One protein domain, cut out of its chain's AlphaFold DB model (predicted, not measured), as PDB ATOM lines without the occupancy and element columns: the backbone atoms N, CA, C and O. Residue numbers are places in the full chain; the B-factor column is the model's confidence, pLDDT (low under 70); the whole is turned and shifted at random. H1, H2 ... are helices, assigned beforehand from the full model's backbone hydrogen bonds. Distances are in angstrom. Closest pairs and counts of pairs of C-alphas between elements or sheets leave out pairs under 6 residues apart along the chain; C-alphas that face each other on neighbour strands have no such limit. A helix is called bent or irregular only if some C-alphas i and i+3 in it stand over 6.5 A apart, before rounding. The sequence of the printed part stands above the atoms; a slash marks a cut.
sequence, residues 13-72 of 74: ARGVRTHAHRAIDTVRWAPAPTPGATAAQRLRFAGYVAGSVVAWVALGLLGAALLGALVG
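AT A GLANCE: This is residues 13 to 72 of the 74 residues of an uncharacterized protein of Cellulomonas oligotrophica (UniProt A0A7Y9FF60). A long helix, H2, makes the longest axis, and a shorter helix, H1, is set crosswise to it as a separate arm, with no contact between the two helices. The link, residues 30 to 38, leads from the last residue of H1 to the first of H2 and passes beside the first turns of H2. The printed part has 60 residues, with two named helices in the order H1, H2 and no named strand; the class is all helix. The whole is only just extended, close to loose, with a radius of gyration of the C-alphas of 16.1 A, and its elongated outline spans 50 by 32 by 19 A.

HOW THE PARTS SIT: H1, residues 13 to 29, has an N-to-C direction with x, y and z parts of 0.69, 0.63 and -0.36. H2, residues 39 to 70, has a direction with parts of -0.23, 0.50 and 0.83. H1 and H2 are apart, with no C-alpha of the one within 8 A of the other. Residues 13 to 26 of H1 stand free, and so do residues 50 to 72, of which 50 to 70 belong to H2. In H2 every O i to N i+4 pair is within hydrogen-bond range; in H1 12 of 13 are. Neither helix is bent or irregular.

IN THESE COORDINATES: H1 begins at C-alpha 13, at (-42.785, -54.200, 34.065), and measures 24.7 A from its first to its last C-alpha, that of Trp 29. H2 runs 46.2 A, from C-alpha 39 at (-34.740, -40.937, 5.184) to C-alpha 70 at (-42.286, -20.017, 45.637).

THE WHOLE: The two C-alphas farthest apart, those of Ala 37 and Gly 72, are 51.2 A apart. The printed part has no cut, and the link from H1 to H2 is short, with 9 residues. The mean pLDDT is 76.9 for the printed part, 60 for H1 and 89 for H2; residues 13 to 37 are under 70.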
ATOM      1  N   ALA A  13     -42.942 -55.395  33.233       53.38
ATOM      2  CA  ALA A  13     -42.785 -54.200  34.065       53.38
ATOM      3  C   ALA A  13     -41.326 -53.897  34.465       53.38
ATOM      4  O   ALA A  13     -40.956 -52.729  34.610       53.38
ATOM      5  N   ARG A  14     -40.481 -54.926  34.631       52.72
ATOM      6  CA  ARG A  14     -39.053 -54.748  34.924       52.72
ATOM      7  C   ARG A  14     -38.294 -54.377  33.650       52.72
ATOM      8  O   ARG A  14     -37.473 -53.471  33.710       52.72
ATOM      9  N   GLY A  15     -38.654 -54.978  32.512       52.56
ATOM     10  CA  GLY A  15     -38.081 -54.675  31.194       52.56
ATOM     11  C   GLY A  15     -38.249 -53.213  30.771       52.56
ATOM     12  O   GLY A  15     -37.285 -52.595  30.334       52.56
ATOM     13  N   VAL A  16     -39.432 -52.618  30.959       57.66
ATOM     14  CA  VAL A  16     -39.687 -51.212  30.579       57.66
ATOM     15  C   VAL A  16     -38.740 -50.240  31.294       57.66
ATOM     16  O   VAL A  16     -38.188 -49.342  30.660       57.66
ATOM     17  N   ARG A  17     -38.485 -50.444  32.595       59.91
ATOM     18  CA  ARG A  17     -37.557 -49.596  33.363       59.91
ATOM     19  C   ARG A  17     -36.109 -49.769  32.905       59.91
ATOM     20  O   ARG A  17     -35.399 -48.775  32.772       59.91
ATOM     21  N   THR A  18     -35.675 -50.997  32.610       61.44
ATOM     22  CA  THR A  18     -34.330 -51.250  32.067       61.44
ATOM     23  C   THR A  18     -34.161 -50.694  30.658       61.44
ATOM     24  O   THR A  18     -33.095 -50.176  30.341       61.44
ATOM     25  N   HIS A  19     -35.194 -50.751  29.813       60.84
ATOM     26  CA  HIS A  19     -35.161 -50.165  28.473       60.84
ATOM     27  C   HIS A  19     -35.120 -48.637  28.516       60.84
ATOM     28  O   HIS A  19     -34.370 -48.049  27.744       60.84
ATOM     29  N   ALA A  20     -35.851 -48.004  29.437       61.28
ATOM     30  CA  ALA A  20     -35.797 -46.559  29.635       61.28
ATOM     31  C   ALA A  20     -34.418 -46.110  30.134       61.28
ATOM     32  O   ALA A  20     -33.828 -45.213  29.541       61.28
ATOM     33  N   HIS A  21     -33.856 -46.774  31.152       61.53
ATOM     34  CA  HIS A  21     -32.498 -46.474  31.620       61.53
ATOM     35  C   HIS A  21     -31.458 -46.680  30.528       61.53
ATOM     36  O   HIS A  21     -30.630 -45.806  30.299       61.53
ATOM     37  N   ARG A  22     -31.550 -47.790  29.791       61.47
ATOM     38  CA  ARG A  22     -30.645 -48.050  28.677       61.47
ATOM     39  C   ARG A  22     -30.812 -47.007  27.586       61.47
ATOM     40  O   ARG A  22     -29.810 -46.568  27.054       61.47
ATOM     41  N   ALA A  23     -32.028 -46.570  27.274       62.41
ATOM     42  CA  ALA A  23     -32.265 -45.497  26.317       62.41
ATOM     43  C   ALA A  23     -31.688 -44.165  26.807       62.41
ATOM     44  O   ALA A  23     -31.064 -43.480  26.013       62.41
ATOM     45  N   ILE A  24     -31.819 -43.827  28.093       64.06
ATOM     46  CA  ILE A  24     -31.233 -42.616  28.685       64.06
ATOM     47  C   ILE A  24     -29.707 -42.678  28.635       64.06
ATOM     48  O   ILE A  24     -29.089 -41.718  28.195       64.06
ATOM     49  N   ASP A  25     -29.098 -43.803  29.010       61.69
ATOM     50  CA  ASP A  25     -27.648 -43.987  28.913       61.69
ATOM     51  C   ASP A  25     -27.182 -43.975  27.457       61.69
ATOM     52  O   ASP A  25     -26.166 -43.368  27.132       61.69
ATOM     53  N   THR A  26     -27.959 -44.568  26.551       63.38
ATOM     54  CA  THR A  26     -27.659 -44.519  25.118       63.38
ATOM     55  C   THR A  26     -27.818 -43.098  24.597       63.38
ATOM     56  O   THR A  26     -27.002 -42.674  23.812       63.38
ATOM     57  N   VAL A  27     -28.801 -42.316  25.031       62.72
ATOM     58  CA  VAL A  27     -28.967 -40.915  24.607       62.72
ATOM     59  C   VAL A  27     -27.895 -40.016  25.225       62.72
ATOM     60  O   VAL A  27     -27.435 -39.085  24.573       62.72
ATOM     61  N   ARG A  28     -27.470 -40.303  26.459       64.38
ATOM     62  CA  ARG A  28     -26.419 -39.575  27.180       64.38
ATOM     63  C   ARG A  28     -25.042 -39.789  26.559       64.38
ATOM     64  O   ARG A  28     -24.235 -38.864  26.569       64.38
ATOM     65  N   TRP A  29     -24.769 -40.999  26.075       51.88
ATOM     66  CA  TRP A  29     -23.446 -41.399  25.588       51.88
ATOM     67  C   TRP A  29     -23.376 -41.638  24.079       51.88
ATOM     68  O   TRP A  29     -22.273 -41.732  23.541       51.88
ATOM     69  N   ALA A  30     -24.506 -41.728  23.373       59.44
ATOM     70  CA  ALA A  30     -24.490 -41.776  21.920       59.44
ATOM     71  C   ALA A  30     -24.263 -40.366  21.371       59.44
ATOM     72  O   ALA A  30     -24.954 -39.426  21.775       59.44
ATOM     73  N   PRO A  31     -23.333 -40.212  20.419       56.72
ATOM     74  CA  PRO A  31     -23.165 -38.960  19.701       56.72
ATOM     75  C   PRO A  31     -24.503 -38.544  19.079       56.72
ATOM     76  O   PRO A  31     -25.231 -39.388  18.544       56.72
ATOM     77  N   ALA A  32     -24.834 -37.252  19.187       58.81
ATOM     78  CA  ALA A  32     -26.088 -36.710  18.677       58.81
ATOM     79  C   ALA A  32     -26.304 -37.177  17.226       58.81
ATOM     80  O   ALA A  32     -25.369 -37.093  16.421       58.81
ATOM     81  N   PRO A  33     -27.496 -37.702  16.880       61.94
ATOM     82  CA  PRO A  33     -27.745 -38.193  15.536       61.94
ATOM     83  C   PRO A  33     -27.491 -37.059  14.541       61.94
ATOM     84  O   PRO A  33     -28.111 -36.006  14.618       61.94
ATOM     85  N   THR A  34     -26.560 -37.249  13.612       66.25
ATOM     86  CA  THR A  34     -26.327 -36.285  12.535       66.25
ATOM     87  C   THR A  34     -27.460 -36.380  11.512       66.25
ATOM     88  O   THR A  34     -27.990 -37.483  11.316       66.25
ATOM     89  N   PRO A  35     -27.818 -35.290  10.808       58.12
ATOM     90  CA  PRO A  35     -28.729 -35.358   9.669       58.12
ATOM     91  C   PRO A  35     -28.099 -36.234   8.575       58.12
ATOM     92  O   PRO A  35     -27.302 -35.786   7.758       58.12
ATOM     93  N   GLY A  36     -28.399 -37.530   8.625       62.84
ATOM     94  CA  GLY A  36     -27.848 -38.519   7.713       62.84
ATOM     95  C   GLY A  36     -28.462 -38.426   6.318       62.84
ATOM     96  O   GLY A  36     -29.539 -37.858   6.116       62.84
ATOM     97  N   ALA A  37     -27.784 -39.020   5.335       66.25
ATOM     98  CA  ALA A  37     -28.237 -39.005   3.946       66.25
ATOM     99  C   ALA A  37     -29.565 -39.761   3.750       66.25
ATOM    100  O   ALA A  37     -30.355 -39.402   2.879       66.25
ATOM    101  N   THR A  38     -29.847 -40.767   4.588       79.44
ATOM    102  CA  THR A  38     -31.028 -41.635   4.451       79.44
ATOM    103  C   THR A  38     -32.270 -41.093   5.169       79.44
ATOM    104  O   THR A  38     -32.187 -40.471   6.231       79.44
ATOM    105  N   ALA A  39     -33.458 -41.381   4.623       79.06
ATOM    106  CA  ALA A  39     -34.740 -40.937   5.184       79.06
ATOM    107  C   ALA A  39     -34.969 -41.421   6.630       79.06
ATOM    108  O   ALA A  39     -35.467 -40.669   7.468       79.06
ATOM    109  N   ALA A  40     -34.534 -42.643   6.957       79.88
ATOM    110  CA  ALA A  40     -34.646 -43.196   8.307       79.88
ATOM    111  C   ALA A  40     -33.801 -42.421   9.339       79.88
ATOM    112  O   ALA A  40     -34.244 -42.204  10.467       79.88
ATOM    113  N   GLN A  41     -32.604 -41.955   8.963       77.19
ATOM    114  CA  GLN A  41     -31.768 -41.115   9.831       77.19
ATOM    115  C   GLN A  41     -32.389 -39.730  10.040       77.19
ATOM    116  O   GLN A  41     -32.385 -39.227  11.162       77.19
ATOM    117  N   ARG A  42     -32.990 -39.148   8.994       79.50
ATOM    118  CA  ARG A  42     -33.699 -37.861   9.082       79.50
ATOM    119  C   ARG A  42     -34.904 -37.928  10.018       79.50
ATOM    120  O   ARG A  42     -35.083 -37.022  10.821       79.50
ATOM    121  N   LEU A  43     -35.678 -39.013   9.973       84.38
ATOM    122  CA  LEU A  43     -36.797 -39.245  10.896       84.38
ATOM    123  C   LEU A  43     -36.335 -39.365  12.352       84.38
ATOM    124  O   LEU A  43     -36.929 -38.752  13.235       84.38
ATOM    125  N   ARG A  44     -35.247 -40.104  12.612       81.31
ATOM    126  CA  ARG A  44     -34.667 -40.212  13.964       81.31
ATOM    127  C   ARG A  44     -34.151 -38.863  14.466       81.31
ATOM    128  O   ARG A  44     -34.372 -38.535  15.627       81.31
ATOM    129  N   PHE A  45     -33.514 -38.077  13.597       79.12
ATOM    130  CA  PHE A  45     -33.071 -36.722  13.924       79.12
ATOM    131  C   PHE A  45     -34.251 -35.789  14.216       79.12
ATOM    132  O   PHE A  45     -34.266 -35.136  15.253       79.12
ATOM    133  N   ALA A  46     -35.276 -35.778  13.361       83.62
ATOM    134  CA  ALA A  46     -36.474 -34.970  13.567       83.62
ATOM    135  C   ALA A  46     -37.195 -35.341  14.873       83.62
ATOM    136  O   ALA A  46     -37.574 -34.455  15.632       83.62
ATOM    137  N   GLY A  47     -37.319 -36.639  15.173       87.44
ATOM    138  CA  GLY A  47     -37.884 -37.115  16.436       87.44
ATOM    139  C   GLY A  47     -37.062 -36.683  17.652       87.44
ATOM    140  O   GLY A  47     -37.632 -36.251  18.652       87.44
ATOM    141  N   TYR A  48     -35.731 -36.733  17.556       82.50
ATOM    142  CA  TYR A  48     -34.840 -36.230  18.603       82.50
ATOM    143  C   TYR A  48     -35.007 -34.722  18.826       82.50
ATOM    144  O   TYR A  48     -35.175 -34.293  19.965       82.50
ATOM    145  N   VAL A  49     -35.011 -33.921  17.756       86.31
ATOM    146  CA  VAL A  49     -35.167 -32.461  17.843       86.31
ATOM    147  C   VAL A  49     -36.532 -32.099  18.421       86.31
ATOM    148  O   VAL A  49     -36.600 -31.328  19.375       86.31
ATOM    149  N   ALA A  50     -37.610 -32.692  17.901       88.94
ATOM    150  CA  ALA A  50     -38.959 -32.456  18.407       88.94
ATOM    151  C   ALA A  50     -39.074 -32.844  19.889       88.94
ATOM    152  O   ALA A  50     -39.573 -32.059  20.695       88.94
ATOM    153  N   GLY A  51     -38.546 -34.011  20.271       90.00
ATOM    154  CA  GLY A  51     -38.514 -34.449  21.667       90.00
ATOM    155  C   GLY A  51     -37.700 -33.516  22.566       90.00
ATOM    156  O   GLY A  51     -38.128 -33.208  23.674       90.00
ATOM    157  N   SER A  52     -36.560 -33.018  22.083       85.56
ATOM    158  CA  SER A  52     -35.711 -32.080  22.821       85.56
ATOM    159  C   SER A  52     -36.408 -30.738  23.049       85.56
ATOM    160  O   SER A  52     -36.427 -30.250  24.177       85.56
ATOM    161  N   VAL A  53     -37.046 -30.174  22.018       92.19
ATOM    162  CA  VAL A  53     -37.821 -28.930  22.138       92.19
ATOM    163  C   VAL A  53     -38.942 -29.096  23.160       92.19
ATOM    164  O   VAL A  53     -39.074 -28.271  24.058       92.19
ATOM    165  N   VAL A  54     -39.709 -30.188  23.078       93.06
ATOM    166  CA  VAL A  54     -40.791 -30.471  24.033       93.06
ATOM    167  C   VAL A  54     -40.253 -30.621  25.457       93.06
ATOM    168  O   VAL A  54     -40.831 -30.055  26.383       93.06
ATOM    169  N   ALA A  55     -39.137 -31.326  25.644       91.19
ATOM    170  CA  ALA A  55     -38.515 -31.488  26.956       91.19
ATOM    171  C   ALA A  55     -38.065 -30.144  27.552       91.19
ATOM    172  O   ALA A  55     -38.313 -29.882  28.729       91.19
ATOM    173  N   TRP A  56     -37.454 -29.272  26.746       93.50
ATOM    174  CA  TRP A  56     -37.032 -27.942  27.191       93.50
ATOM    175  C   TRP A  56     -38.206 -27.017  27.500       93.50
ATOM    176  O   TRP A  56     -38.174 -26.312  28.506       93.50
ATOM    177  N   VAL A  57     -39.263 -27.054  26.689       96.31
ATOM    178  CA  VAL A  57     -40.501 -26.312  26.965       96.31
ATOM    179  C   VAL A  57     -41.128 -26.795  28.270       96.31
ATOM    180  O   VAL A  57     -41.458 -25.975  29.125       96.31
ATOM    181  N   ALA A  58     -41.239 -28.111  28.463       95.19
ATOM    182  CA  ALA A  58     -41.767 -28.689  29.694       95.19
ATOM    183  C   ALA A  58     -40.933 -28.272  30.914       95.19
ATOM    184  O   ALA A  58     -41.507 -27.848  31.911       95.19
ATOM    185  N   LEU A  59     -39.599 -28.317  30.823       94.69
ATOM    186  CA  LEU A  59     -38.701 -27.834  31.877       94.69
ATOM    187  C   LEU A  59     -38.900 -26.345  32.184       94.69
ATOM    188  O   LEU A  59     -38.946 -25.974  33.355       94.69
ATOM    189  N   GLY A  60     -39.052 -25.503  31.160       93.50
ATOM    190  CA  GLY A  60     -39.321 -24.074  31.332       93.50
ATOM    191  C   GLY A  60     -40.649 -23.811  32.042       93.50
ATOM    192  O   GLY A  60     -40.695 -23.027  32.988       93.50
ATOM    193  N   LEU A  61     -41.712 -24.518  31.646       95.50
ATOM    194  CA  LEU A  61     -43.020 -24.437  32.301       95.50
ATOM    195  C   LEU A  61     -42.956 -24.908  33.754       95.50
ATOM    196  O   LEU A  61     -43.519 -24.262  34.633       95.50
ATOM    197  N   LEU A  62     -42.244 -26.005  34.014       95.81
ATOM    198  CA  LEU A  62     -42.080 -26.548  35.359       95.81
ATOM    199  C   LEU A  62     -41.298 -25.575  36.248       95.81
ATOM    200  O   LEU A  62     -41.696 -25.339  37.383       95.81
ATOM    201  N   GLY A  63     -40.242 -24.956  35.716       95.31
ATOM    202  CA  GLY A  63     -39.492 -23.905  36.403       95.31
ATOM    203  C   GLY A  63     -40.340 -22.665  36.693       95.31
ATOM    204  O   GLY A  63     -40.322 -22.166  37.815       95.31
ATOM    205  N   ALA A  64     -41.133 -22.202  35.724       92.81
ATOM    206  CA  ALA A  64     -42.043 -21.073  35.909       92.81
ATOM    207  C   ALA A  64     -43.126 -21.371  36.958       92.81
ATOM    208  O   ALA A  64     -43.386 -20.536  37.822       92.81
ATOM    209  N   ALA A  65     -43.715 -22.569  36.928       93.00
ATOM    210  CA  ALA A  65     -44.678 -23.014  37.931       93.00
ATOM    211  C   ALA A  65     -44.047 -23.086  39.330       93.00
ATOM    212  O   ALA A  65     -44.655 -22.636  40.299       93.00
ATOM    213  N   LEU A  66     -42.812 -23.590  39.433       93.56
ATOM    214  CA  LEU A  66     -42.079 -23.651  40.698       93.56
ATOM    215  C   LEU A  66     -41.813 -22.250  41.259       93.56
ATOM    216  O   LEU A  66     -42.006 -22.016  42.447       93.56
ATOM    217  N   LEU A  67     -41.408 -21.308  40.405       93.69
ATOM    218  CA  LEU A  67     -41.221 -19.909  40.791       93.69
ATOM    219  C   LEU A  67     -42.542 -19.261  41.217       93.69
ATOM    220  O   LEU A  67     -42.573 -18.569  42.229       93.69
ATOM    221  N   GLY A  68     -43.635 -19.521  40.496       91.81
ATOM    222  CA  GLY A  68     -44.974 -19.071  40.877       91.81
ATOM    223  C   GLY A  68     -45.378 -19.573  42.263       91.81
ATOM    224  O   GLY A  68     -45.802 -18.778  43.096       91.81
ATOM    225  N   ALA A  69     -45.153 -20.858  42.544       91.81
ATOM    226  CA  ALA A  69     -45.408 -21.449  43.856       91.81
ATOM    227  C   ALA A  69     -44.513 -20.847  44.956       91.81
ATOM    228  O   ALA A  69     -44.986 -20.556  46.050       91.81
ATOM    229  N   LEU A  70     -43.226 -20.609  44.673       93.00
ATOM    230  CA  LEU A  70     -42.286 -20.017  45.637       93.00
ATOM    231  C   LEU A  70     -42.639 -18.572  46.004       93.00
ATOM    232  O   LEU A  70     -42.405 -18.156  47.137       93.00
ATOM    233  N   VAL A  71     -43.188 -17.809  45.058       94.31
ATOM    234  CA  VAL A  71     -43.598 -16.409  45.264       94.31
ATOM    235  C   VAL A  71     -45.067 -16.311  45.720       94.31
ATOM    236  O   VAL A  71     -45.563 -15.217  45.976       94.31
ATOM    237  N   GLY A  72     -45.767 -17.442  45.874       84.00
ATOM    238  CA  GLY A  72     -47.165 -17.491  46.322       84.00
ATOM    239  C   GLY A  72     -48.165 -16.948  45.297       84.00
ATOM    240  O   GLY A  72     -49.244 -16.492  45.664       84.00
TER     241      GLY A  72